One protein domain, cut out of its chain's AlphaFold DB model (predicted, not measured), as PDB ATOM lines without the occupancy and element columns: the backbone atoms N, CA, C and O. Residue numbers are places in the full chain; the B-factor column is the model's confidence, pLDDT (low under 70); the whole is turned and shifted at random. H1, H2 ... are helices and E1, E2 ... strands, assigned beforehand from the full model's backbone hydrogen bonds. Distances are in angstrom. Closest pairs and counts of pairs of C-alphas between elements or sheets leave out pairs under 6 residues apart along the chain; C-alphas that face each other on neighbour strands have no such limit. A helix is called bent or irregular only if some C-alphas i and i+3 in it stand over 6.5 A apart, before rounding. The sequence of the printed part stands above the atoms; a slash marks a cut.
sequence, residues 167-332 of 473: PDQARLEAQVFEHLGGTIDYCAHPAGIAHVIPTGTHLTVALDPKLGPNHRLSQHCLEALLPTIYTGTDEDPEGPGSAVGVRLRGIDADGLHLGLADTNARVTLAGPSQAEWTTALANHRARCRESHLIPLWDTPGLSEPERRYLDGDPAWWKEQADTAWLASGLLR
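AT A GLANCE: This is residues 167 to 332 of the 473 residues of an uncharacterized protein of Streptomyces avermitilis (strain ATCC 31267 / DSM 46492 / JCM 5070 / NBRC 14893 / NCIMB 12804 / NRRL 8165 / MA-4680) (UniProt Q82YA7). A strongly twisted five-stranded sheet, E1 E2 E6 E5 E4, has H1 and H2 packed over one face; H5 crosses H1 on its side away from the sheet. H3 runs from the E4 edge toward the small E3 and E7 pair, and H4 forms a corner near H5. The 166 printed residues include five helices and seven strands, in the order H1 E1 E2 H2 E3 E4 E5 E6 H3 E7 H4 H5. The large sheet is mixed, the small one antiparallel, the class mixed helices and strands; the whole is compact, with a radius of gyration of the C-alphas of 15.4 A and spans of 38 by 37 by 29 A.

HOW THE PARTS SIT: Begin with H1, residues 167 to 180, on the sheet of E1, 193 to 198, E2, 203 to 207, E6, 266 to 270, E5, 256 to 260, and E4, 246 to 251. Its height over the sheet is 8.0 A. In the hairpin of E1 and E2, find N 194 and O 206 within hydrogen-bond range at 2.9 A. E2 and E6 are parallel, with N 205 and O 268 at 2.8 A. E4 E5 E6 form a meander, each strand the antiparallel neighbour of the one before: N 249 and O 257 are 2.8 A apart, N 258 and O 267 2.8 A. H2, residues 217 to 225, is on the same face as H1 and touches residues 175 to 180 of H1 alone, closest at the C-alphas of His 179 and Ala 224, 5.3 A. H3, residues 274 to 290, touches H2 at a steep tilt of 49 degrees, closest at the C-alphas of Gln 219 and Ala 280, 5.4 A. E3, 228 to 230, and E7, 293 to 295, are antiparallel, with N 294 and O 229 at 2.8 A. H5, residues 314 to 331, touches H1 about perpendicular at 76 degrees, closest at the C-alphas of Ala 174 and Ala 327, 4.8 A; it only grazes the sheet with residues 328 to 331. H4, residues 304 to 311, is close to H5 but not clearly touching, the C-alphas of Leu 310 and Trp 317 being 6.6 A apart. Every O i to N i+4 pair is within hydrogen-bond range in H1, H2, H3 and H4, and 11 of 14 in H5.

IN THESE COORDINATES: Find C-alpha 167 at (-49.392, 36.442, 18.555); from there H1 runs 19.9 A. E4 covers 14.6 A and H3 24.6 A. H5 runs 24.9 A to C-alpha 331 at (-48.921, 32.404, 4.475); it is irregular, C-alphas 322 and 325 being 7.4 A apart, with a kink of 43 degrees near residue 323.

THE WHOLE: The C-alphas farthest apart, of Thr 199 and Thr 233, are 44.5 A apart. The printed part has no cut. The links H1 to E1 and E3 to E4 are long. Mean pLDDT of the printed part is 91.0; look for values under 70 at residues 182 to 185, 213, 235 to 238 and 241.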
ATOM      1  N   PRO A 167     -49.682  35.081  19.027       96.50
ATOM      2  CA  PRO A 167     -49.392  36.442  18.555       96.50
ATOM      3  C   PRO A 167     -47.956  36.657  18.053       96.50
ATOM      4  O   PRO A 167     -47.758  37.145  16.944       96.50
ATOM      5  N   ASP A 168     -46.941  36.228  18.807       97.00
ATOM      6  CA  ASP A 168     -45.537  36.402  18.397       97.00
ATOM      7  C   ASP A 168     -45.181  35.579  17.157       97.00
ATOM      8  O   ASP A 168     -44.451  36.031  16.275       97.00
ATOM      9  N   GLN A 169     -45.745  34.374  17.060       98.12
ATOM     10  CA  GLN A 169     -45.581  33.521  15.891       98.12
ATOM     11  C   GLN A 169     -46.266  34.141  14.665       98.12
ATOM     12  O   GLN A 169     -45.682  34.134  13.583       98.12
ATOM     13  N   ALA A 170     -47.449  34.739  14.835       97.69
ATOM     14  CA  ALA A 170     -48.135  35.469  13.774       97.69
ATOM     15  C   ALA A 170     -47.295  36.653  13.278       97.69
ATOM     16  O   ALA A 170     -47.181  36.860  12.074       97.69
ATOM     17  N   ARG A 171     -46.665  37.400  14.197       97.44
ATOM     18  CA  ARG A 171     -45.776  38.528  13.871       97.44
ATOM     19  C   ARG A 171     -44.566  38.085  13.058       97.44
ATOM     20  O   ARG A 171     -44.282  38.694  12.032       97.44
ATOM     21  N   LEU A 172     -43.883  37.015  13.468       98.06
ATOM     22  CA  LEU A 172     -42.755  36.476  12.702       98.06
ATOM     23  C   LEU A 172     -43.189  36.004  11.308       98.06
ATOM     24  O   LEU A 172     -42.534  36.298  10.313       98.06
ATOM     25  N   GLU A 173     -44.306  35.287  11.220       98.38
ATOM     26  CA  GLU A 173     -44.834  34.804   9.943       98.38
ATOM     27  C   GLU A 173     -45.296  35.936   9.026       98.38
ATOM     28  O   GLU A 173     -45.094  35.853   7.818       98.38
ATOM     29  N   ALA A 174     -45.866  37.007   9.582       96.50
ATOM     30  CA  ALA A 174     -46.222  38.207   8.838       96.50
ATOM     31  C   ALA A 174     -44.984  38.885   8.241       96.50
ATOM     32  O   ALA A 174     -44.993  39.220   7.059       96.50
ATOM     33  N   GLN A 175     -43.904  39.008   9.022       96.06
ATOM     34  CA  GLN A 175     -42.620  39.525   8.544       96.06
ATOM     35  C   GLN A 175     -42.071  38.679   7.390       96.06
ATOM     36  O   GLN A 175     -41.668  39.231   6.367       96.06
ATOM     37  N   VAL A 176     -42.127  37.347   7.520       96.19
ATOM     38  CA  VAL A 176     -41.731  36.419   6.450       96.19
ATOM     39  C   VAL A 176     -42.590  36.614   5.204       96.19
ATOM     40  O   VAL A 176     -42.058  36.751   4.106       96.19
ATOM     41  N   PHE A 177     -43.911  36.667   5.358       95.62
ATOM     42  CA  PHE A 177     -44.832  36.830   4.239       95.62
ATOM     43  C   PHE A 177     -44.615  38.149   3.485       95.62
ATOM     44  O   PHE A 177     -44.584  38.151   2.252       95.62
ATOM     45  N   GLU A 178     -44.435  39.247   4.221       93.81
ATOM     46  CA  GLU A 178     -44.202  40.585   3.677       93.81
ATOM     47  C   GLU A 178     -42.897  40.666   2.892       93.81
ATOM     48  O   GLU A 178     -42.896  41.061   1.725       93.81
ATOM     49  N   HIS A 179     -41.800  40.236   3.511       92.12
ATOM     50  CA  HIS A 179     -40.462  40.460   2.978       92.12
ATOM     51  C   HIS A 179     -40.057  39.448   1.912       92.12
ATOM     52  O   HIS A 179     -39.295  39.794   1.016       92.12
ATOM     53  N   LEU A 180     -40.610  38.228   1.913       88.75
ATOM     54  CA  LEU A 180     -40.406  37.330   0.772       88.75
ATOM     55  C   LEU A 180     -40.893  37.951  -0.545       88.75
ATOM     56  O   LEU A 180     -40.357  37.604  -1.594       88.75
ATOM     57  N   GLY A 181     -41.794  38.937  -0.476       79.06
ATOM     58  CA  GLY A 181     -42.072  39.844  -1.578       79.06
ATOM     59  C   GLY A 181     -42.900  39.175  -2.663       79.06
ATOM     60  O   GLY A 181     -42.395  38.496  -3.553       79.06
ATOM     61  N   GLY A 182     -44.206  39.426  -2.638       69.88
ATOM     62  CA  GLY A 182     -45.117  38.850  -3.616       69.88
ATOM     63  C   GLY A 182     -44.939  39.346  -5.039       69.88
ATOM     64  O   GLY A 182     -45.525  38.772  -5.939       69.88
ATOM     65  N   THR A 183     -44.174  40.404  -5.280       59.12
ATOM     66  CA  THR A 183     -44.034  41.034  -6.601       59.12
ATOM     67  C   THR A 183     -42.981  40.380  -7.492       59.12
ATOM     68  O   THR A 183     -42.749  40.869  -8.601       59.12
ATOM     69  N   ILE A 184     -42.348  39.296  -7.038       65.31
ATOM     70  CA  ILE A 184     -41.302  38.621  -7.800       65.31
ATOM     71  C   ILE A 184     -41.931  37.640  -8.789       65.31
ATOM     72  O   ILE A 184     -42.384  36.554  -8.433       65.31
ATOM     73  N   ASP A 185     -41.929  38.019 -10.064       63.56
ATOM     74  CA  ASP A 185     -42.682  37.345 -11.129       63.56
ATOM     75  C   ASP A 185     -42.013  36.061 -11.680       63.56
ATOM     76  O   ASP A 185     -42.302  35.642 -12.803       63.56
ATOM     77  N   TYR A 186     -41.097  35.433 -10.931       72.56
ATOM     78  CA  TYR A 186     -40.185  34.412 -11.477       72.56
ATOM     79  C   TYR A 186     -40.079  33.115 -10.667       72.56
ATOM     80  O   TYR A 186     -39.114  32.368 -10.833       72.56
ATOM     81  N   CYS A 187     -41.045  32.829  -9.803       82.56
ATOM     82  CA  CYS A 187     -41.077  31.585  -9.038       82.56
ATOM     83  C   CYS A 187     -41.983  30.534  -9.684       82.56
ATOM     84  O   CYS A 187     -42.963  30.873 -10.346       82.56
ATOM     85  N   ALA A 188     -41.681  29.254  -9.451       85.00
ATOM     86  CA  ALA A 188     -42.553  28.156  -9.863       85.00
ATOM     87  C   ALA A 188     -43.851  28.128  -9.038       85.00
ATOM     88  O   ALA A 188     -44.904  27.742  -9.546       85.00
ATOM     89  N   HIS A 189     -43.776  28.571  -7.782       89.19
ATOM     90  CA  HIS A 189     -44.904  28.669  -6.867       89.19
ATOM     91  C   HIS A 189     -45.103  30.110  -6.359       89.19
ATOM     92  O   HIS A 189     -44.180  30.927  -6.408       89.19
ATOM     93  N   PRO A 190     -46.302  30.461  -5.853       85.88
ATOM     94  CA  PRO A 190     -46.585  31.776  -5.279       85.88
ATOM     95  C   PRO A 190     -45.552  32.147  -4.206       85.88
ATOM     96  O   PRO A 190     -45.307  31.355  -3.297       85.88
ATOM     97  N   ALA A 191     -44.945  33.332  -4.323       85.19
ATOM     98  CA  ALA A 191     -43.853  33.803  -3.456       85.19
ATOM     99  C   ALA A 191     -42.585  32.920  -3.437       85.19
ATOM    100  O   ALA A 191     -41.752  33.062  -2.548       85.19
ATOM    101  N   GLY A 192     -42.441  31.964  -4.361       90.31
ATOM    102  CA  GLY A 192     -41.390  30.948  -4.271       90.31
ATOM    103  C   GLY A 192     -41.623  29.920  -3.170       90.31
ATOM    104  O   GLY A 192     -40.662  29.329  -2.694       90.31
ATOM    105  N   ILE A 193     -42.871  29.712  -2.736       93.62
ATOM    106  CA  ILE A 193     -43.210  28.780  -1.656       93.62
ATOM    107  C   ILE A 193     -43.940  27.569  -2.234       93.62
ATOM    108  O   ILE A 193     -45.126  27.636  -2.568       93.62
ATOM    109  N   ALA A 194     -43.237  26.441  -2.303       93.00
ATOM    110  CA  ALA A 194     -43.782  25.186  -2.803       93.00
ATOM    111  C   ALA A 194     -44.827  24.599  -1.847       93.00
ATOM    112  O   ALA A 194     -45.904  24.175  -2.263       93.00
ATOM    113  N   HIS A 195     -44.521  24.575  -0.551       96.06
ATOM    114  CA  HIS A 195     -45.451  24.125   0.480       96.06
ATOM    115  C   HIS A 195     -45.064  24.672   1.855       96.06
ATOM    116  O   HIS A 195     -43.965  25.181   2.065       96.06
ATOM    117  N   VAL A 196     -45.977  24.546   2.813       97.62
ATOM    118  CA  VAL A 196     -45.767  24.934   4.210       97.62
ATOM    119  C   VAL A 196     -46.166  23.806   5.149       97.62
ATOM    120  O   VAL A 196     -47.085  23.046   4.862       97.62
ATOM    121  N   ILE A 197     -45.516  23.701   6.305       96.75
ATOM    122  CA  ILE A 197     -45.870  22.746   7.360       96.75
ATOM    123  C   ILE A 197     -46.180  23.540   8.634       96.75
ATOM    124  O   ILE A 197     -45.273  23.844   9.412       96.75
ATOM    125  N   PRO A 198     -47.453  23.929   8.844       95.44
ATOM    126  CA  PRO A 198     -47.840  24.725   9.998       95.44
ATOM    127  C   PRO A 198     -48.084  23.855  11.232       95.44
ATOM    128  O   PRO A 198     -48.771  22.826  11.168       95.44
ATOM    129  N   THR A 199     -47.595  24.345  12.369       92.25
ATOM    130  CA  THR A 199     -47.966  23.931  13.728       92.25
ATOM    131  C   THR A 199     -48.414  25.163  14.535       92.25
ATOM    132  O   THR A 199     -48.346  26.294  14.048       92.25
ATOM    133  N   GLY A 200     -48.872  24.987  15.777       88.19
ATOM    134  CA  GLY A 200     -49.258  26.126  16.627       88.19
ATOM    135  C   GLY A 200     -48.092  27.057  17.007       88.19
ATOM    136  O   GLY A 200     -48.310  28.236  17.262       88.19
ATOM    137  N   THR A 201     -46.856  26.546  17.017       92.88
ATOM    138  CA  THR A 201     -45.664  27.236  17.560       92.88
ATOM    139  C   THR A 201     -44.477  27.260  16.598       92.88
ATOM    140  O   THR A 201     -43.359  27.574  16.995       92.88
ATOM    141  N   HIS A 202     -44.680  26.829  15.356       96.44
ATOM    142  CA  HIS A 202     -43.634  26.707  14.343       96.44
ATOM    143  C   HIS A 202     -44.257  26.656  12.957       96.44
ATOM    144  O   HIS A 202     -45.295  26.007  12.776       96.44
ATOM    145  N   LEU A 203     -43.578  27.250  11.983       98.19
ATOM    146  CA  LEU A 203     -43.894  27.106  10.569       98.19
ATOM    147  C   LEU A 203     -42.633  26.721   9.793       98.19
ATOM    148  O   LEU A 203     -41.638  27.441   9.825       98.19
ATOM    149  N   THR A 204     -42.694  25.616   9.055       98.44
ATOM    150  CA  THR A 204     -41.695  25.327   8.017       98.44
ATOM    151  C   THR A 204     -42.222  25.823   6.677       98.44
ATOM    152  O   THR A 204     -43.349  25.497   6.304       98.44
ATOM    153  N   VAL A 205     -41.417  26.599   5.957       98.06
ATOM    154  CA  VAL A 205     -41.710  27.139   4.627       98.06
ATOM    155  C   VAL A 205     -40.732  26.502   3.649       98.06
ATOM    156  O   VAL A 205     -39.535  26.769   3.711       98.06
ATOM    157  N   ALA A 206     -41.223  25.626   2.776       96.75
ATOM    158  CA  ALA A 206     -40.399  24.991   1.759       96.75
ATOM    159  C   ALA A 206     -40.338  25.877   0.515       96.75
ATOM    160  O   ALA A 206     -41.356  26.127  -0.138       96.75
ATOM    161  N   LEU A 207     -39.132  26.346   0.216       94.25
ATOM    162  CA  LEU A 207     -38.853  27.284  -0.855       94.25
ATOM    163  C   LEU A 207     -38.575  26.575  -2.182       94.25
ATOM    164  O   LEU A 207     -38.050  25.459  -2.223       94.25
ATOM    165  N   ASP A 208     -38.873  27.271  -3.272       89.44
ATOM    166  CA  ASP A 208     -38.402  26.914  -4.602       89.44
ATOM    167  C   ASP A 208     -36.866  26.969  -4.668       89.44
ATOM    168  O   ASP A 208     -36.227  27.815  -4.039       89.44
ATOM    169  N   PRO A 209     -36.227  26.108  -5.478       79.12
ATOM    170  CA  PRO A 209     -34.770  26.097  -5.601       79.12
ATOM    171  C   PRO A 209     -34.211  27.325  -6.345       79.12
ATOM    172  O   PRO A 209     -32.998  27.564  -6.332       79.12
ATOM    173  N   LYS A 210     -35.059  28.076  -7.058       82.56
ATOM    174  CA  LYS A 210     -34.657  29.181  -7.934       82.56
ATOM    175  C   LYS A 210     -35.647  30.337  -7.890       82.56
ATOM    176  O   LYS A 210     -36.842  30.140  -7.702       82.56
ATOM    177  N   LEU A 211     -35.111  31.522  -8.157       79.62
ATOM    178  CA  LEU A 211     -35.838  32.758  -8.390       79.62
ATOM    179  C   LEU A 211     -35.528  33.221  -9.820       79.62
ATOM    180  O   LEU A 211     -34.557  33.933 -10.078       79.62
ATOM    181  N   GLY A 212     -36.312  32.750 -10.785       74.50
ATOM    182  CA  GLY A 212     -36.041  32.988 -12.200       74.50
ATOM    183  C   GLY A 212     -34.724  32.372 -12.694       74.50
ATOM    184  O   GLY A 212     -34.213  31.419 -12.101       74.50
ATOM    185  N   PRO A 213     -34.178  32.880 -13.816       68.88
ATOM    186  CA  PRO A 213     -33.003  32.289 -14.454       68.88
ATOM    187  C   PRO A 213     -31.691  32.543 -13.707       68.88
ATOM    188  O   PRO A 213     -30.817  31.677 -13.707       68.88
ATOM    189  N   ASN A 214     -31.562  33.703 -13.060       72.12
ATOM    190  CA  ASN A 214     -30.267  34.221 -12.612       72.12
ATOM    191  C   ASN A 214     -30.140  34.356 -11.091       72.12
ATOM    192  O   ASN A 214     -29.045  34.637 -10.608       72.12
ATOM    193  N   HIS A 215     -31.222  34.164 -10.333       77.25
ATOM    194  CA  HIS A 215     -31.222  34.428  -8.897       77.25
ATOM    195  C   HIS A 215     -31.560  33.180  -8.086       77.25
ATOM    196  O   HIS A 215     -32.343  32.312  -8.487       77.25
ATOM    197  N   ARG A 216     -30.927  33.078  -6.917       86.12
ATOM    198  CA  ARG A 216     -31.196  32.028  -5.935       86.12
ATOM    199  C   ARG A 216     -32.165  32.562  -4.900       86.12
ATOM    200  O   ARG A 216     -31.965  33.652  -4.369       86.12
ATOM    201  N   LEU A 217     -33.186  31.769  -4.585       88.12
ATOM    202  CA  LEU A 217     -34.181  32.170  -3.597       88.12
ATOM    203  C   LEU A 217     -33.570  32.259  -2.189       88.12
ATOM    204  O   LEU A 217     -33.961  33.126  -1.418       88.12
ATOM    205  N   SER A 218     -32.545  31.454  -1.887       92.19
ATOM    206  CA  SER A 218     -31.774  31.537  -0.639       92.19
ATOM    207  C   SER A 218     -31.132  32.915  -0.424       92.19
ATOM    208  O   SER A 218     -31.252  33.491   0.653       92.19
ATOM    209  N   GLN A 219     -30.504  33.487  -1.455       91.75
ATOM    210  CA  GLN A 219     -29.900  34.825  -1.387       91.75
ATOM    211  C   GLN A 219     -30.954  35.914  -1.173       91.75
ATOM    212  O   GLN A 219     -30.811  36.727  -0.262       91.75
ATOM    213  N   HIS A 220     -32.037  35.865  -1.954       90.94
ATOM    214  CA  HIS A 220     -33.171  36.781  -1.814       90.94
ATOM    215  C   HIS A 220     -33.782  36.736  -0.406       90.94
ATOM    216  O   HIS A 220     -34.025  37.774   0.200       90.94
ATOM    217  N   CYS A 221     -33.974  35.537   0.155       93.62
ATOM    218  CA  CYS A 221     -34.518  35.383   1.504       93.62
ATOM    219  C   CYS A 221     -33.637  36.055   2.558       93.62
ATOM    220  O   CYS A 221     -34.160  36.721   3.444       93.62
ATOM    221  N   LEU A 222     -32.312  35.891   2.478       94.81
ATOM    222  CA  LEU A 222     -31.398  36.513   3.438       94.81
ATOM    223  C   LEU A 222     -31.432  38.036   3.322       94.81
ATOM    224  O   LEU A 222     -31.539  38.713   4.335       94.81
ATOM    225  N   GLU A 223     -31.411  38.557   2.098       91.94
ATOM    226  CA  GLU A 223     -31.516  39.993   1.825       91.94
ATOM    227  C   GLU A 223     -32.780  40.614   2.392       91.94
ATOM    228  O   GLU A 223     -32.727  41.663   3.032       91.94
ATOM    229  N   ALA A 224     -33.911  39.960   2.165       92.25
ATOM    230  CA  ALA A 224     -35.196  40.513   2.531       92.25
ATOM    231  C   ALA A 224     -35.537  40.315   4.015       92.25
ATOM    232  O   ALA A 224     -36.238  41.141   4.598       92.25
ATOM    233  N   LEU A 225     -35.068  39.231   4.641       95.69
ATOM    234  CA  LEU A 225     -35.477  38.858   6.001       95.69
ATOM    235  C   LEU A 225     -34.459  39.198   7.078       95.69
ATOM    236  O   LEU A 225     -34.842  39.273   8.242       95.69
ATOM    237  N   LEU A 226     -33.178  39.356   6.746       96.38
ATOM    238  CA  LEU A 226     -32.168  39.633   7.756       96.38
ATOM    239  C   LEU A 226     -31.968  41.153   7.907       96.38
ATOM    240  O   LEU A 226     -31.487  41.796   6.976       96.38
ATOM    241  N   PRO A 227     -32.332  41.749   9.062       95.44
ATOM    242  CA  PRO A 227     -32.307  43.199   9.248       95.44
ATOM    243  C   PRO A 227     -30.891  43.780   9.230       95.44
ATOM    244  O   PRO A 227     -30.012  43.347   9.979       95.44
ATOM    245  N   THR A 228     -30.689  44.824   8.431       94.06
ATOM    246  CA  THR A 228     -29.458  45.626   8.407       94.06
ATOM    247  C   THR A 228     -29.741  47.074   8.785       94.06
ATOM    248  O   THR A 228     -30.865  47.549   8.665       94.06
ATOM    249  N   ILE A 229     -28.711  47.803   9.209       91.81
ATOM    250  CA  ILE A 229     -28.747  49.268   9.278       91.81
ATOM    251  C   ILE A 229     -27.619  49.837   8.422       91.81
ATOM    252  O   ILE A 229     -26.489  49.348   8.485       91.81
ATOM    253  N   TYR A 230     -27.929  50.851   7.620       90.25
ATOM    254  CA  TYR A 230     -26.932  51.581   6.847       90.25
ATOM    255  C   TYR A 230     -26.210  52.607   7.719       90.25
ATOM    256  O   TYR A 230     -26.821  53.304   8.526       90.25
ATOM    257  N   THR A 231     -24.889  52.674   7.570       86.88
ATOM    258  CA  THR A 231     -24.009  53.570   8.331       86.88
ATOM    259  C   THR A 231     -23.086  54.389   7.434       86.88
ATOM    260  O   THR A 231     -22.044  54.854   7.895       86.88
ATOM    261  N   GLY A 232     -23.397  54.499   6.141       83.69
ATOM    262  CA  GLY A 232     -22.651  55.379   5.246       83.69
ATOM    263  C   GLY A 232     -22.993  56.854   5.471       83.69
ATOM    264  O   GLY A 232     -23.847  57.202   6.281       83.69
ATOM    265  N   THR A 233     -22.281  57.730   4.766       79.62
ATOM    266  CA  THR A 233     -22.371  59.194   4.924       79.62
ATOM    267  C   THR A 233     -23.476  59.841   4.096       79.62
ATOM    268  O   THR A 233     -23.780  61.018   4.288       79.62
ATOM    269  N   ASP A 234     -24.026  59.084   3.154       70.25
ATOM    270  CA  ASP A 234     -24.985  59.564   2.173       70.25
ATOM    271  C   ASP A 234     -26.392  59.196   2.671       70.25
ATOM    272  O   ASP A 234     -26.746  58.024   2.642       70.25
ATOM    273  N   GLU A 235     -27.157  60.207   3.103       60.94
ATOM    274  CA  GLU A 235     -28.560  60.181   3.580       60.94
ATOM    275  C   GLU A 235     -28.796  60.052   5.101       60.94
ATOM    276  O   GLU A 235     -28.007  59.478   5.853       60.94
ATOM    277  N   ASP A 236     -29.903  60.666   5.552       58.66
ATOM    278  CA  ASP A 236     -30.460  60.483   6.896       58.66
ATOM    279  C   ASP A 236     -30.742  58.989   7.107       58.66
ATOM    280  O   ASP A 236     -31.223  58.335   6.180       58.66
ATOM    281  N   PRO A 237     -30.486  58.429   8.301       57.47
ATOM    282  CA  PRO A 237     -30.747  57.023   8.558       57.47
ATOM    283  C   PRO A 237     -32.254  56.754   8.468       57.47
ATOM    284  O   PRO A 237     -32.994  56.918   9.443       57.47
ATOM    285  N   GLU A 238     -32.714  56.310   7.296       64.06
ATOM    286  CA  GLU A 238     -33.929  55.514   7.194       64.06
ATOM    287  C   GLU A 238     -33.745  54.296   8.114       64.06
ATOM    288  O   GLU A 238     -32.625  53.832   8.352       64.06
ATOM    289  N   GLY A 239     -34.831  53.849   8.749       70.56
ATOM    290  CA  GLY A 239     -34.784  52.759   9.726       70.56
ATOM    291  C   GLY A 239     -34.155  51.470   9.181       70.56
ATOM    292  O   GLY A 239     -33.773  51.404   8.015       70.56
ATOM    293  N   PRO A 240     -34.049  50.412  10.002       76.44
ATOM    294  CA  PRO A 240     -33.464  49.157   9.554       76.44
ATOM    295  C   PRO A 240     -34.074  48.697   8.222       76.44
ATOM    296  O   PRO A 240     -35.290  48.546   8.109       76.44
ATOM    297  N   GLY A 241     -33.223  48.495   7.216       64.56
ATOM    298  CA  GLY A 241     -33.624  47.879   5.960       64.56
ATOM    299  C   GLY A 241     -33.811  46.389   6.216       64.56
ATOM    300  O   GLY A 241     -32.874  45.753   6.709       64.56
ATOM    301  N   SER A 242     -34.998  45.861   5.898       83.00
ATOM    302  CA  SER A 242     -35.439  44.464   6.096       83.00
ATOM    303  C   SER A 242     -36.186  44.186   7.416       83.00
ATOM    304  O   SER A 242     -36.450  45.083   8.216       83.00
ATOM    305  N   ALA A 243     -36.595  42.928   7.613       92.94
ATOM    306  CA  ALA A 243     -37.547  42.518   8.645       92.94
ATOM    307  C   ALA A 243     -37.060  42.763  10.090       92.94
ATOM    308  O   ALA A 243     -36.327  41.965  10.683       92.94
ATOM    309  N   VAL A 244     -37.509  43.873  10.681       93.50
ATOM    310  CA  VAL A 244     -37.159  44.301  12.045       93.50
ATOM    311  C   VAL A 244     -37.455  43.212  13.074       93.50
ATOM    312  O   VAL A 244     -38.533  42.614  13.093       93.50
ATOM    313  N   GLY A 245     -36.496  42.966  13.969       95.12
ATOM    314  CA  GLY A 245     -36.625  41.974  15.032       95.12
ATOM    315  C   GLY A 245     -36.411  40.525  14.585       95.12
ATOM    316  O   GLY A 245     -36.353  39.648  15.446       95.12
ATOM    317  N   VAL A 246     -36.248  40.234  13.291       97.56
ATOM    318  CA  VAL A 246     -35.918  38.876  12.830       97.56
ATOM    319  C   VAL A 246     -34.476  38.530  13.195       97.56
ATOM    320  O   VAL A 246     -33.562  39.346  13.057       97.56
ATOM    321  N   ARG A 247     -34.271  37.308  13.694       97.56
ATOM    322  CA  ARG A 247     -32.987  36.781  14.164       97.56
ATOM    323  C   ARG A 247     -32.626  35.486  13.482       97.56
ATOM    324  O   ARG A 247     -33.464  34.595  13.352       97.56
ATOM    325  N   LEU A 248     -31.349  35.364  13.145       97.56
ATOM    326  CA  LEU A 248     -30.773  34.107  12.710       97.56
ATOM    327  C   LEU A 248     -30.567  33.216  13.939       97.56
ATOM    328  O   LEU A 248     -29.845  33.580  14.863       97.56
ATOM    329  N   ARG A 249     -31.209  32.048  13.962       97.12
ATOM    330  CA  ARG A 249     -31.065  31.065  15.050       97.12
ATOM    331  C   ARG A 249     -30.081  29.953  14.706       97.12
ATOM    332  O   ARG A 249     -29.470  29.390  15.605       97.12
ATOM    333  N   GLY A 250     -29.909  29.661  13.421       97.12
ATOM    334  CA  GLY A 250     -28.954  28.669  12.948       97.12
ATOM    335  C   GLY A 250     -29.221  28.249  11.511       97.12
ATOM    336  O   GLY A 250     -30.202  28.672  10.897       97.12
ATOM    337  N   ILE A 251     -28.334  27.401  11.001       98.06
ATOM    338  CA  ILE A 251     -28.498  26.680   9.741       98.06
ATOM    339  C   ILE A 251     -28.151  25.220  10.025       98.06
ATOM    340  O   ILE A 251     -27.053  24.944  10.513       98.06
ATOM    341  N   ASP A 252     -29.050  24.303   9.690       97.44
ATOM    342  CA  ASP A 252     -28.797  22.866   9.756       97.44
ATOM    343  C   ASP A 252     -29.328  22.135   8.507       97.44
ATOM    344  O   ASP A 252     -29.490  22.739   7.441       97.44
ATOM    345  N   ALA A 253     -29.510  20.816   8.611       96.00
ATOM    346  CA  ALA A 253     -30.003  19.976   7.525       96.00
ATOM    347  C   ALA A 253     -31.471  20.254   7.144       96.00
ATOM    348  O   ALA A 253     -31.840  20.025   5.992       96.00
ATOM    349  N   ASP A 254     -32.285  20.757   8.074       95.94
ATOM    350  CA  ASP A 254     -33.690  21.105   7.857       95.94
ATOM    351  C   ASP A 254     -33.842  22.497   7.219       95.94
ATOM    352  O   ASP A 254     -34.838  22.765   6.539       95.94
ATOM    353  N   GLY A 255     -32.850  23.381   7.391       97.50
ATOM    354  CA  GLY A 255     -32.734  24.628   6.634       97.50
ATOM    355  C   GLY A 255     -32.224  25.819   7.443       97.50
ATOM    356  O   GLY A 255     -31.385  25.689   8.330       97.50
ATOM    357  N   LEU A 256     -32.709  27.016   7.095       98.12
ATOM    358  CA  LEU A 256     -32.408  28.266   7.798       98.12
ATOM    359  C   LEU A 256     -33.443  28.502   8.901       98.12
ATOM    360  O   LEU A 256     -34.632  28.664   8.609       98.12
ATOM    361  N   HIS A 257     -33.007  28.591  10.156       98.31
ATOM    362  CA  HIS A 257     -33.897  28.858  11.287       98.31
ATOM    363  C   HIS A 257     -33.904  30.339  11.631       98.31
ATOM    364  O   HIS A 257     -32.870  30.935  11.946       98.31
ATOM    365  N   LEU A 258     -35.102  30.910  11.629       98.44
ATOM    366  CA  LEU A 258     -35.371  32.290  11.990       98.44
ATOM    367  C   LEU A 258     -36.211  32.340  13.262       98.44
ATOM    368  O   LEU A 258     -37.050  31.470  13.505       98.44
ATOM    369  N   GLY A 259     -36.006  33.379  14.062       98.00
ATOM    370  CA  GLY A 259     -36.855  33.690  15.205       98.00
ATOM    371  C   GLY A 259     -37.162  35.174  15.293       98.00
ATOM    372  O   GLY A 259     -36.557  35.979  14.592       98.00
ATOM    373  N   LEU A 260     -38.086  35.528  16.179       97.38
ATOM    374  CA  LEU A 260     -38.369  36.919  16.519       97.38
ATOM    375  C   LEU A 260     -37.670  37.264  17.840       97.38
ATOM    376  O   LEU A 260     -37.707  36.470  18.787       97.38
ATOM    377  N   ALA A 261     -37.002  38.416  17.877       96.88
ATOM    378  CA  ALA A 261     -36.274  38.922  19.034       96.88
ATOM    379  C   ALA A 261     -37.136  38.869  20.302       96.88
ATOM    380  O   ALA A 261     -38.322  39.184  20.255       96.88
ATOM    381  N   ASP A 262     -36.530  38.444  21.412       94.25
ATOM    382  CA  ASP A 262     -37.164  38.381  22.738       94.25
ATOM    383  C   ASP A 262     -38.433  37.497  22.829       94.25
ATOM    384  O   ASP A 262     -39.222  37.616  23.764       94.25
ATOM    385  N   THR A 263     -38.621  36.556  21.891       95.62
ATOM    386  CA  THR A 263     -39.742  35.594  21.887       95.62
ATOM    387  C   THR A 263     -39.290  34.168  21.536       95.62
ATOM    388  O   THR A 263     -38.155  33.938  21.113       95.62
ATOM    389  N   ASN A 264     -40.213  33.206  21.653       95.69
ATOM    390  CA  ASN A 264     -40.027  31.813  21.220       95.69
ATOM    391  C   ASN A 264     -40.569  31.528  19.804       95.69
ATOM    392  O   ASN A 264     -40.624  30.367  19.394       95.69
ATOM    393  N   ALA A 265     -41.012  32.555  19.072       97.69
ATOM    394  CA  ALA A 265     -41.511  32.387  17.711       97.69
ATOM    395  C   ALA A 265     -40.397  31.893  16.784       97.69
ATOM    396  O   ALA A 265     -39.254  32.355  16.868       97.69
ATOM    397  N   ARG A 266     -40.740  30.963  15.891       97.38
ATOM    398  CA  ARG A 266     -39.781  30.278  15.022       97.38
ATOM    399  C   ARG A 266     -40.358  29.944  13.653       97.38
ATOM    400  O   ARG A 266     -41.493  29.480  13.519       97.38
ATOM    401  N   VAL A 267     -39.541  30.158  12.632       98.62
ATOM    402  CA  VAL A 267     -39.804  29.760  11.248       98.62
ATOM    403  C   VAL A 267     -38.570  29.044  10.717       98.62
ATOM    404  O   VAL A 267     -37.444  29.414  11.040       98.62
ATOM    405  N   THR A 268     -38.760  28.009   9.906       98.69
ATOM    406  CA  THR A 268     -37.664  27.362   9.171       98.69
ATOM    407  C   THR A 268     -37.892  27.501   7.680       98.69
ATOM    408  O   THR A 268     -38.941  27.094   7.183       98.69
ATOM    409  N   LEU A 269     -36.920  28.077   6.975       98.12
ATOM    410  CA  LEU A 269     -36.909  28.124   5.517       98.12
ATOM    411  C   LEU A 269     -36.152  26.898   4.994       98.12
ATOM    412  O   LEU A 269     -34.930  26.811   5.113       98.12
ATOM    413  N   ALA A 270     -36.901  25.949   4.440       97.19
ATOM    414  CA  ALA A 270     -36.401  24.692   3.894       97.19
ATOM    415  C   ALA A 270     -36.277  24.761   2.360       97.19
ATOM    416  O   ALA A 270     -36.778  25.692   1.729       97.19
ATOM    417  N   GLY A 271     -35.645  23.757   1.748       92.94
ATOM    418  CA  GLY A 271     -35.488  23.633   0.292       92.94
ATOM    419  C   GLY A 271     -34.022  23.710  -0.144       92.94
ATOM    420  O   GLY A 271     -33.488  22.699  -0.601       92.94
ATOM    421  N   PRO A 272     -33.340  24.860   0.025       93.81
ATOM    422  CA  PRO A 272     -31.899  24.956  -0.185       93.81
ATOM    423  C   PRO A 272     -31.113  24.074   0.792       93.81
ATOM    424  O   PRO A 272     -31.500  23.904   1.948       93.81
ATOM    425  N   SER A 273     -29.982  23.529   0.334       94.88
ATOM    426  CA  SER A 273     -29.110  22.704   1.184       94.88
ATOM    427  C   SER A 273     -28.412  23.526   2.276       94.88
ATOM    428  O   SER A 273     -28.189  24.727   2.113       94.88
ATOM    429  N   GLN A 274     -27.969  22.868   3.354       96.62
ATOM    430  CA  GLN A 274     -27.160  23.501   4.406       96.62
ATOM    431  C   GLN A 274     -25.926  24.226   3.838       96.62
ATOM    432  O   GLN A 274     -25.608  25.345   4.252       96.62
ATOM    433  N   ALA A 275     -25.244  23.612   2.863       96.69
ATOM    434  CA  ALA A 275     -24.093  24.210   2.191       96.69
ATOM    435  C   ALA A 275     -24.487  25.480   1.423       96.69
ATOM    436  O   ALA A 275     -23.815  26.501   1.545       96.69
ATOM    437  N   GLU A 276     -25.608  25.449   0.697       95.38
ATOM    438  CA  GLU A 276     -26.117  26.613  -0.031       95.38
ATOM    439  C   GLU A 276     -26.467  27.768   0.913       95.38
ATOM    440  O   GLU A 276     -26.027  28.893   0.677       95.38
ATOM    441  N   TRP A 277     -27.193  27.504   2.004       97.12
ATOM    442  CA  TRP A 277     -27.507  28.522   3.009       97.12
ATOM    443  C   TRP A 277     -26.252  29.127   3.631       97.12
ATOM    444  O   TRP A 277     -26.156  30.346   3.773       97.12
ATOM    445  N   THR A 278     -25.271  28.287   3.961       97.56
ATOM    446  CA  THR A 278     -24.003  28.733   4.547       97.56
ATOM    447  C   THR A 278     -23.245  29.643   3.580       97.56
ATOM    448  O   THR A 278     -22.795  30.722   3.969       97.56
ATOM    449  N   THR A 279     -23.150  29.259   2.303       96.88
ATOM    450  CA  THR A 279     -22.532  30.086   1.259       96.88
ATOM    451  C   THR A 279     -23.299  31.390   1.042       96.88
ATOM    452  O   THR A 279     -22.686  32.456   0.979       96.88
ATOM    453  N   ALA A 280     -24.628  31.342   0.962       95.88
ATOM    454  CA  ALA A 280     -25.454  32.529   0.766       95.88
ATOM    455  C   ALA A 280     -25.320  33.516   1.941       95.88
ATOM    456  O   ALA A 280     -25.155  34.714   1.710       95.88
ATOM    457  N   LEU A 281     -25.294  33.024   3.186       97.69
ATOM    458  CA  LEU A 281     -25.082  33.846   4.381       97.69
ATOM    459  C   LEU A 281     -23.682  34.463   4.415       97.69
ATOM    460  O   LEU A 281     -23.543  35.643   4.743       97.69
ATOM    461  N   ALA A 282     -22.647  33.698   4.063       97.44
ATOM    462  CA  ALA A 282     -21.285  34.217   3.975       97.44
ATOM    463  C   ALA A 282     -21.187  35.359   2.948       97.44
ATOM    464  O   ALA A 282     -20.631  36.414   3.257       97.44
ATOM    465  N   ASN A 283     -21.799  35.186   1.773       96.31
ATOM    466  CA  ASN A 283     -21.851  36.213   0.733       96.31
ATOM    467  C   ASN A 283     -22.639  37.447   1.190       96.31
ATOM    468  O   ASN A 283     -22.185  38.570   0.989       96.31
ATOM    469  N   HIS A 284     -23.785  37.256   1.846       95.69
ATOM    470  CA  HIS A 284     -24.581  38.362   2.375       95.69
ATOM    471  C   HIS A 284     -23.786  39.184   3.403       95.69
ATOM    472  O   HIS A 284     -23.701  40.405   3.289       95.69
ATOM    473  N   ARG A 285     -23.092  38.514   4.336       96.31
ATOM    474  CA  ARG A 285     -22.191  39.164   5.304       96.31
ATOM    475  C   ARG A 285     -21.053  39.932   4.628       96.31
ATOM    476  O   ARG A 285     -20.700  41.010   5.104       96.31
ATOM    477  N   ALA A 286     -20.467  39.393   3.559       96.06
ATOM    478  CA  ALA A 286     -19.422  40.082   2.801       96.06
ATOM    479  C   ALA A 286     -19.954  41.385   2.187       96.06
ATOM    480  O   ALA A 286     -19.385  42.446   2.434       96.06
ATOM    481  N   ARG A 287     -21.114  41.333   1.519       93.69
ATOM    482  CA  ARG A 287     -21.741  42.533   0.950       93.69
ATOM    483  C   ARG A 287     -22.091  43.580   1.998       93.69
ATOM    484  O   ARG A 287     -21.924  44.764   1.730       93.69
ATOM    485  N   CYS A 288     -22.550  43.170   3.183       93.62
ATOM    486  CA  CYS A 288     -22.826  44.125   4.254       93.62
ATOM    487  C   CYS A 288     -21.585  44.961   4.596       93.62
ATOM    488  O   CYS A 288     -21.670  46.182   4.690       93.62
ATOM    489  N   ARG A 289     -20.414  44.317   4.693       92.69
ATOM    490  CA  ARG A 289     -19.141  45.005   4.963       92.69
ATOM    491  C   ARG A 289     -18.741  45.956   3.835       92.69
ATOM    492  O   ARG A 289     -18.224  47.028   4.114       92.69
ATOM    493  N   GLU A 290     -18.982  45.563   2.588       93.38
ATOM    494  CA  GLU A 290     -18.662  46.365   1.400       93.38
ATOM    495  C   GLU A 290     -19.608  47.560   1.212       93.38
ATOM    496  O   GLU A 290     -19.216  48.561   0.625       93.38
ATOM    497  N   SER A 291     -20.840  47.468   1.723       90.50
ATOM    498  CA  SER A 291     -21.919  48.439   1.476       90.50
ATOM    499  C   SER A 291     -22.264  49.309   2.691       90.50
ATOM    500  O   SER A 291     -23.352  49.871   2.747       90.50
ATOM    501  N   HIS A 292     -21.372  49.406   3.683       91.00
ATOM    502  CA  HIS A 292     -21.617  50.139   4.935       91.00
ATOM    503  C   HIS A 292     -22.910  49.713   5.657       91.00
ATOM    504  O   HIS A 292     -23.627  50.545   6.207       91.00
ATOM    505  N   LEU A 293     -23.218  48.412   5.652       92.00
ATOM    506  CA  LEU A 293     -24.356  47.839   6.369       92.00
ATOM    507  C   LEU A 293     -23.873  47.074   7.602       92.00
ATOM    508  O   LEU A 293     -22.961  46.247   7.521       92.00
ATOM    509  N   ILE A 294     -24.539  47.286   8.733       92.94
ATOM    510  CA  ILE A 294     -24.322  46.510   9.956       92.94
ATOM    511  C   ILE A 294     -25.442  45.469  10.102       92.94
ATOM    512  O   ILE A 294     -26.614  45.846  10.169       92.94
ATOM    513  N   PRO A 295     -25.103  44.168  10.182       95.06
ATOM    514  CA  PRO A 295     -26.040  43.106  10.540       95.06
ATOM    515  C   PRO A 295     -26.676  43.294  11.921       95.06
ATOM    516  O   PRO A 295     -25.962  43.480  12.906       95.06
ATOM    517  N   LEU A 296     -28.001  43.155  12.020       95.19
ATOM    518  CA  LEU A 296     -28.743  43.223  13.292       95.19
ATOM    519  C   LEU A 296     -29.294  41.860  13.750       95.19
ATOM    520  O   LEU A 296     -29.827  41.730  14.850       95.19
ATOM    521  N   TRP A 297     -29.161  40.819  12.923       95.81
ATOM    522  CA  TRP A 297     -29.757  39.499  13.168       95.81
ATOM    523  C   TRP A 297     -28.963  38.578  14.099       95.81
ATOM    524  O   TRP A 297     -29.492  37.538  14.492       95.81
ATOM    525  N   ASP A 298     -27.711  38.917  14.422       91.38
ATOM    526  CA  ASP A 298     -26.829  38.077  15.246       91.38
ATOM    527  C   ASP A 298     -27.081  38.261  16.758       91.38
ATOM    528  O   ASP A 298     -26.745  37.392  17.560       91.38
ATOM    529  N   THR A 299     -27.686  39.379  17.173       87.50
ATOM    530  CA  THR A 299     -27.973  39.664  18.588       87.50
ATOM    531  C   THR A 299     -29.343  39.126  19.001       87.50
ATOM    532  O   THR A 299     -30.309  39.377  18.295       87.50
ATOM    533  N   PRO A 300     -29.502  38.447  20.150       86.44
ATOM    534  CA  PRO A 300     -30.751  37.749  20.485       86.44
ATOM    535  C   PRO A 300     -31.969  38.660  20.710       86.44
ATOM    536  O   PRO A 300     -33.086  38.244  20.401       86.44
ATOM    537  N   GLY A 301     -31.757  39.868  21.238       93.06
ATOM    538  CA  GLY A 301     -32.805  40.860  21.490       93.06
ATOM    539  C   GLY A 301     -32.795  41.992  20.470       93.06
ATOM    540  O   GLY A 301     -31.950  42.018  19.567       93.06
ATOM    541  N   LEU A 302     -33.727  42.935  20.608       94.38
ATOM    542  CA  LEU A 302     -33.752  44.143  19.775       94.38
ATOM    543  C   LEU A 302     -32.460  44.959  19.929       94.38
ATOM    544  O   LEU A 302     -31.948  45.152  21.033       94.38
ATOM    545  N   SER A 303     -31.930  45.457  18.817       92.56
ATOM    546  CA  SER A 303     -30.837  46.426  18.816       92.56
ATOM    547  C   SER A 303     -31.362  47.837  19.112       92.56
ATOM    548  O   SER A 303     -32.562  48.107  19.052       92.56
ATOM    549  N   GLU A 304     -30.460  48.759  19.446       91.81
ATOM    550  CA  GLU A 304     -30.830  50.154  19.701       91.81
ATOM    551  C   GLU A 304     -31.434  50.864  18.470       91.81
ATOM    552  O   GLU A 304     -32.450  51.543  18.629       91.81
ATOM    553  N   PRO A 305     -30.904  50.689  17.241       90.75
ATOM    554  CA  PRO A 305     -31.555  51.207  16.038       90.75
ATOM    555  C   PRO A 305     -32.967  50.653  15.820       90.75
ATOM    556  O   PRO A 305     -33.865  51.413  15.471       90.75
ATOM    557  N   GLU A 306     -33.186  49.356  16.062       93.62
ATOM    558  CA  GLU A 306     -34.518  48.753  15.925       93.62
ATOM    559  C   GLU A 306     -35.498  49.300  16.964       93.62
ATOM    560  O   GLU A 306     -36.620  49.637  16.599       93.62
ATOM    561  N   ARG A 307     -35.086  49.447  18.232       93.38
ATOM    562  CA  ARG A 307     -35.932  50.073  19.262       93.38
ATOM    563  C   ARG A 307     -36.346  51.479  18.860       93.38
ATOM    564  O   ARG A 307     -37.532  51.765  18.814       93.38
ATOM    565  N   ARG A 308     -35.383  52.317  18.469       92.12
ATOM    566  CA  ARG A 308     -35.658  53.689  18.023       92.12
ATOM    567  C   ARG A 308     -36.617  53.736  16.836       92.12
ATOM    568  O   ARG A 308     -37.470  54.613  16.780       92.12
ATOM    569  N   TYR A 309     -36.474  52.809  15.893       90.88
ATOM    570  CA  TYR A 309     -37.364  52.711  14.741       90.88
ATOM    571  C   TYR A 309     -38.795  52.324  15.138       90.88
ATOM    572  O   TYR A 309     -39.754  52.921  14.650       90.88
ATOM    573  N   LEU A 310     -38.944  51.371  16.061       91.62
ATOM    574  CA  LEU A 310     -40.245  50.976  16.601       91.62
ATOM    575  C   LEU A 310     -40.879  52.095  17.451       91.62
ATOM    576  O   LEU A 310     -42.074  52.354  17.342       91.62
ATOM    577  N   ASP A 311     -40.076  52.812  18.234       93.12
ATOM    578  CA  ASP A 311     -40.517  53.938  19.067       93.12
ATOM    579  C   ASP A 311     -40.873  55.189  18.244       93.12
ATOM    580  O   ASP A 311     -41.532  56.099  18.750       93.12
ATOM    581  N   GLY A 312     -40.460  55.246  16.972       92.69
ATOM    582  CA  GLY A 312     -40.786  56.340  16.057       92.69
ATOM    583  C   GLY A 312     -42.265  56.393  15.658       92.69
ATOM    584  O   GLY A 312     -42.783  57.481  15.403       92.69
ATOM    585  N   ASP A 313     -42.952  55.244  15.636       92.06
ATOM    586  CA  ASP A 313     -44.397  55.152  15.373       92.06
ATOM    587  C   ASP A 313     -45.038  53.956  16.112       92.06
ATOM    588  O   ASP A 313     -45.427  52.949  15.507       92.06
ATOM    589  N   PRO A 314     -45.148  54.025  17.452       92.62
ATOM    590  CA  PRO A 314     -45.611  52.896  18.256       92.62
ATOM    591  C   PRO A 314     -47.069  52.519  17.963       92.62
ATOM    592  O   PRO A 314     -47.449  51.361  18.143       92.62
ATOM    593  N   ALA A 315     -47.891  53.472  17.510       94.19
ATOM    594  CA  ALA A 315     -49.278  53.216  17.138       94.19
ATOM    595  C   ALA A 315     -49.350  52.326  15.893       94.19
ATOM    596  O   ALA A 315     -50.010  51.288  15.927       94.19
ATOM    597  N   TRP A 316     -48.599  52.671  14.843       91.69
ATOM    598  CA  TRP A 316     -48.516  51.863  13.631       91.69
ATOM    599  C   TRP A 316     -47.997  50.451  13.907       91.69
ATOM    600  O   TRP A 316     -48.597  49.473  13.460       91.69
ATOM    601  N   TRP A 317     -46.915  50.311  14.681       92.31
ATOM    602  CA  TRP A 317     -46.354  48.990  14.997       92.31
ATOM    603  C   TRP A 317     -47.280  48.132  15.848       92.31
ATOM    604  O   TRP A 317     -47.297  46.908  15.699       92.31
ATOM    605  N   LYS A 318     -48.080  48.762  16.712       93.62
ATOM    606  CA  LYS A 318     -49.132  48.070  17.446       93.62
ATOM    607  C   LYS A 318     -50.232  47.580  16.503       93.62
ATOM    608  O   LYS A 318     -50.548  46.398  16.536       93.62
ATOM    609  N   GLU A 319     -50.751  48.431  15.622       93.69
ATOM    610  CA  GLU A 319     -51.770  48.036  14.636       93.69
ATOM    611  C   GLU A 319     -51.264  46.925  13.702       93.69
ATOM    612  O   GLU A 319     -51.985  45.972  13.395       93.69
ATOM    613  N   GLN A 320     -49.996  46.992  13.289       92.25
ATOM    614  CA  GLN A 320     -49.337  45.912  12.557       92.25
ATOM    615  C   GLN A 320     -49.326  44.596  13.343       92.25
ATOM    616  O   GLN A 320     -49.609  43.539  12.782       92.25
ATOM    617  N   ALA A 321     -48.964  44.643  14.627       93.50
ATOM    618  CA  ALA A 321     -48.921  43.461  15.475       93.50
ATOM    619  C   ALA A 321     -50.322  42.865  15.684       93.50
ATOM    620  O   ALA A 321     -50.485  41.650  15.565       93.50
ATOM    621  N   ASP A 322     -51.323  43.717  15.906       93.19
ATOM    622  CA  ASP A 322     -52.723  43.330  16.108       93.19
ATOM    623  C   ASP A 322     -53.328  42.692  14.839       93.19
ATOM    624  O   ASP A 322     -54.182  41.811  14.927       93.19
ATOM    625  N   THR A 323     -52.830  43.057  13.650       94.38
ATOM    626  CA  THR A 323     -53.280  42.525  12.347       94.38
ATOM    627  C   THR A 323     -52.372  41.438  11.757       94.38
ATOM    628  O   THR A 323     -52.675  40.874  10.702       94.38
ATOM    629  N   ALA A 324     -51.292  41.054  12.447       95.44
ATOM    630  CA  ALA A 324     -50.316  40.075  11.956       95.44
ATOM    631  C   ALA A 324     -50.922  38.688  11.667       95.44
ATOM    632  O   ALA A 324     -50.441  37.954  10.796       95.44
ATOM    633  N   TRP A 325     -52.014  38.338  12.355       95.56
ATOM    634  CA  TRP A 325     -52.756  37.095  12.122       95.56
ATOM    635  C   TRP A 325     -53.248  36.968  10.671       95.56
ATOM    636  O   TRP A 325     -53.339  35.851  10.162       95.56
ATOM    637  N   LEU A 326     -53.530  38.086   9.988       96.19
ATOM    638  CA  LEU A 326     -54.015  38.091   8.610       96.19
ATOM    639  C   LEU A 326     -52.931  37.584   7.653       96.19
ATOM    640  O   LEU A 326     -53.153  36.639   6.897       96.19
ATOM    641  N   ALA A 327     -51.736  38.172   7.730       96.12
ATOM    642  CA  ALA A 327     -50.585  37.784   6.917       96.12
ATOM    643  C   ALA A 327     -50.122  36.352   7.230       96.12
ATOM    644  O   ALA A 327     -49.905  35.557   6.316       96.12
ATOM    645  N   SER A 328     -50.055  35.988   8.515       97.56
ATOM    646  CA  SER A 328     -49.757  34.616   8.946       97.56
ATOM    647  C   SER A 328     -50.786  33.612   8.409       97.56
ATOM    648  O   SER A 328     -50.424  32.589   7.823       97.56
ATOM    649  N   GLY A 329     -52.081  33.915   8.524       97.06
ATOM    650  CA  GLY A 329     -53.157  33.058   8.030       97.06
ATOM    651  C   GLY A 329     -53.123  32.856   6.513       97.06
ATOM    652  O   GLY A 329     -53.395  31.738   6.053       97.06
ATOM    653  N   LEU A 330     -52.746  33.899   5.759       97.25
ATOM    654  CA  LEU A 330     -52.504  33.849   4.315       97.25
ATOM    655  C   LEU A 330     -51.276  32.993   3.982       97.25
ATOM    656  O   LEU A 330     -51.389  32.094   3.150       97.25
ATOM    657  N   LEU A 331     -50.143  33.195   4.664       97.88
ATOM    658  CA  LEU A 331     -48.921  32.404   4.475       97.88
ATOM    659  C   LEU A 331     -49.164  30.910   4.739       97.88
ATOM    660  O   LEU A 331     -48.808  30.059   3.927       97.88
ATOM    661  N   ARG A 332     -49.859  30.569   5.829       98.00
ATOM    662  CA  ARG A 332     -50.225  29.181   6.170       98.00
ATOM    663  C   ARG A 332     -51.164  28.524   5.145       98.00
ATOM    664  O   ARG A 332     -51.333  27.303   5.165       98.00
TER     665      ARG A 332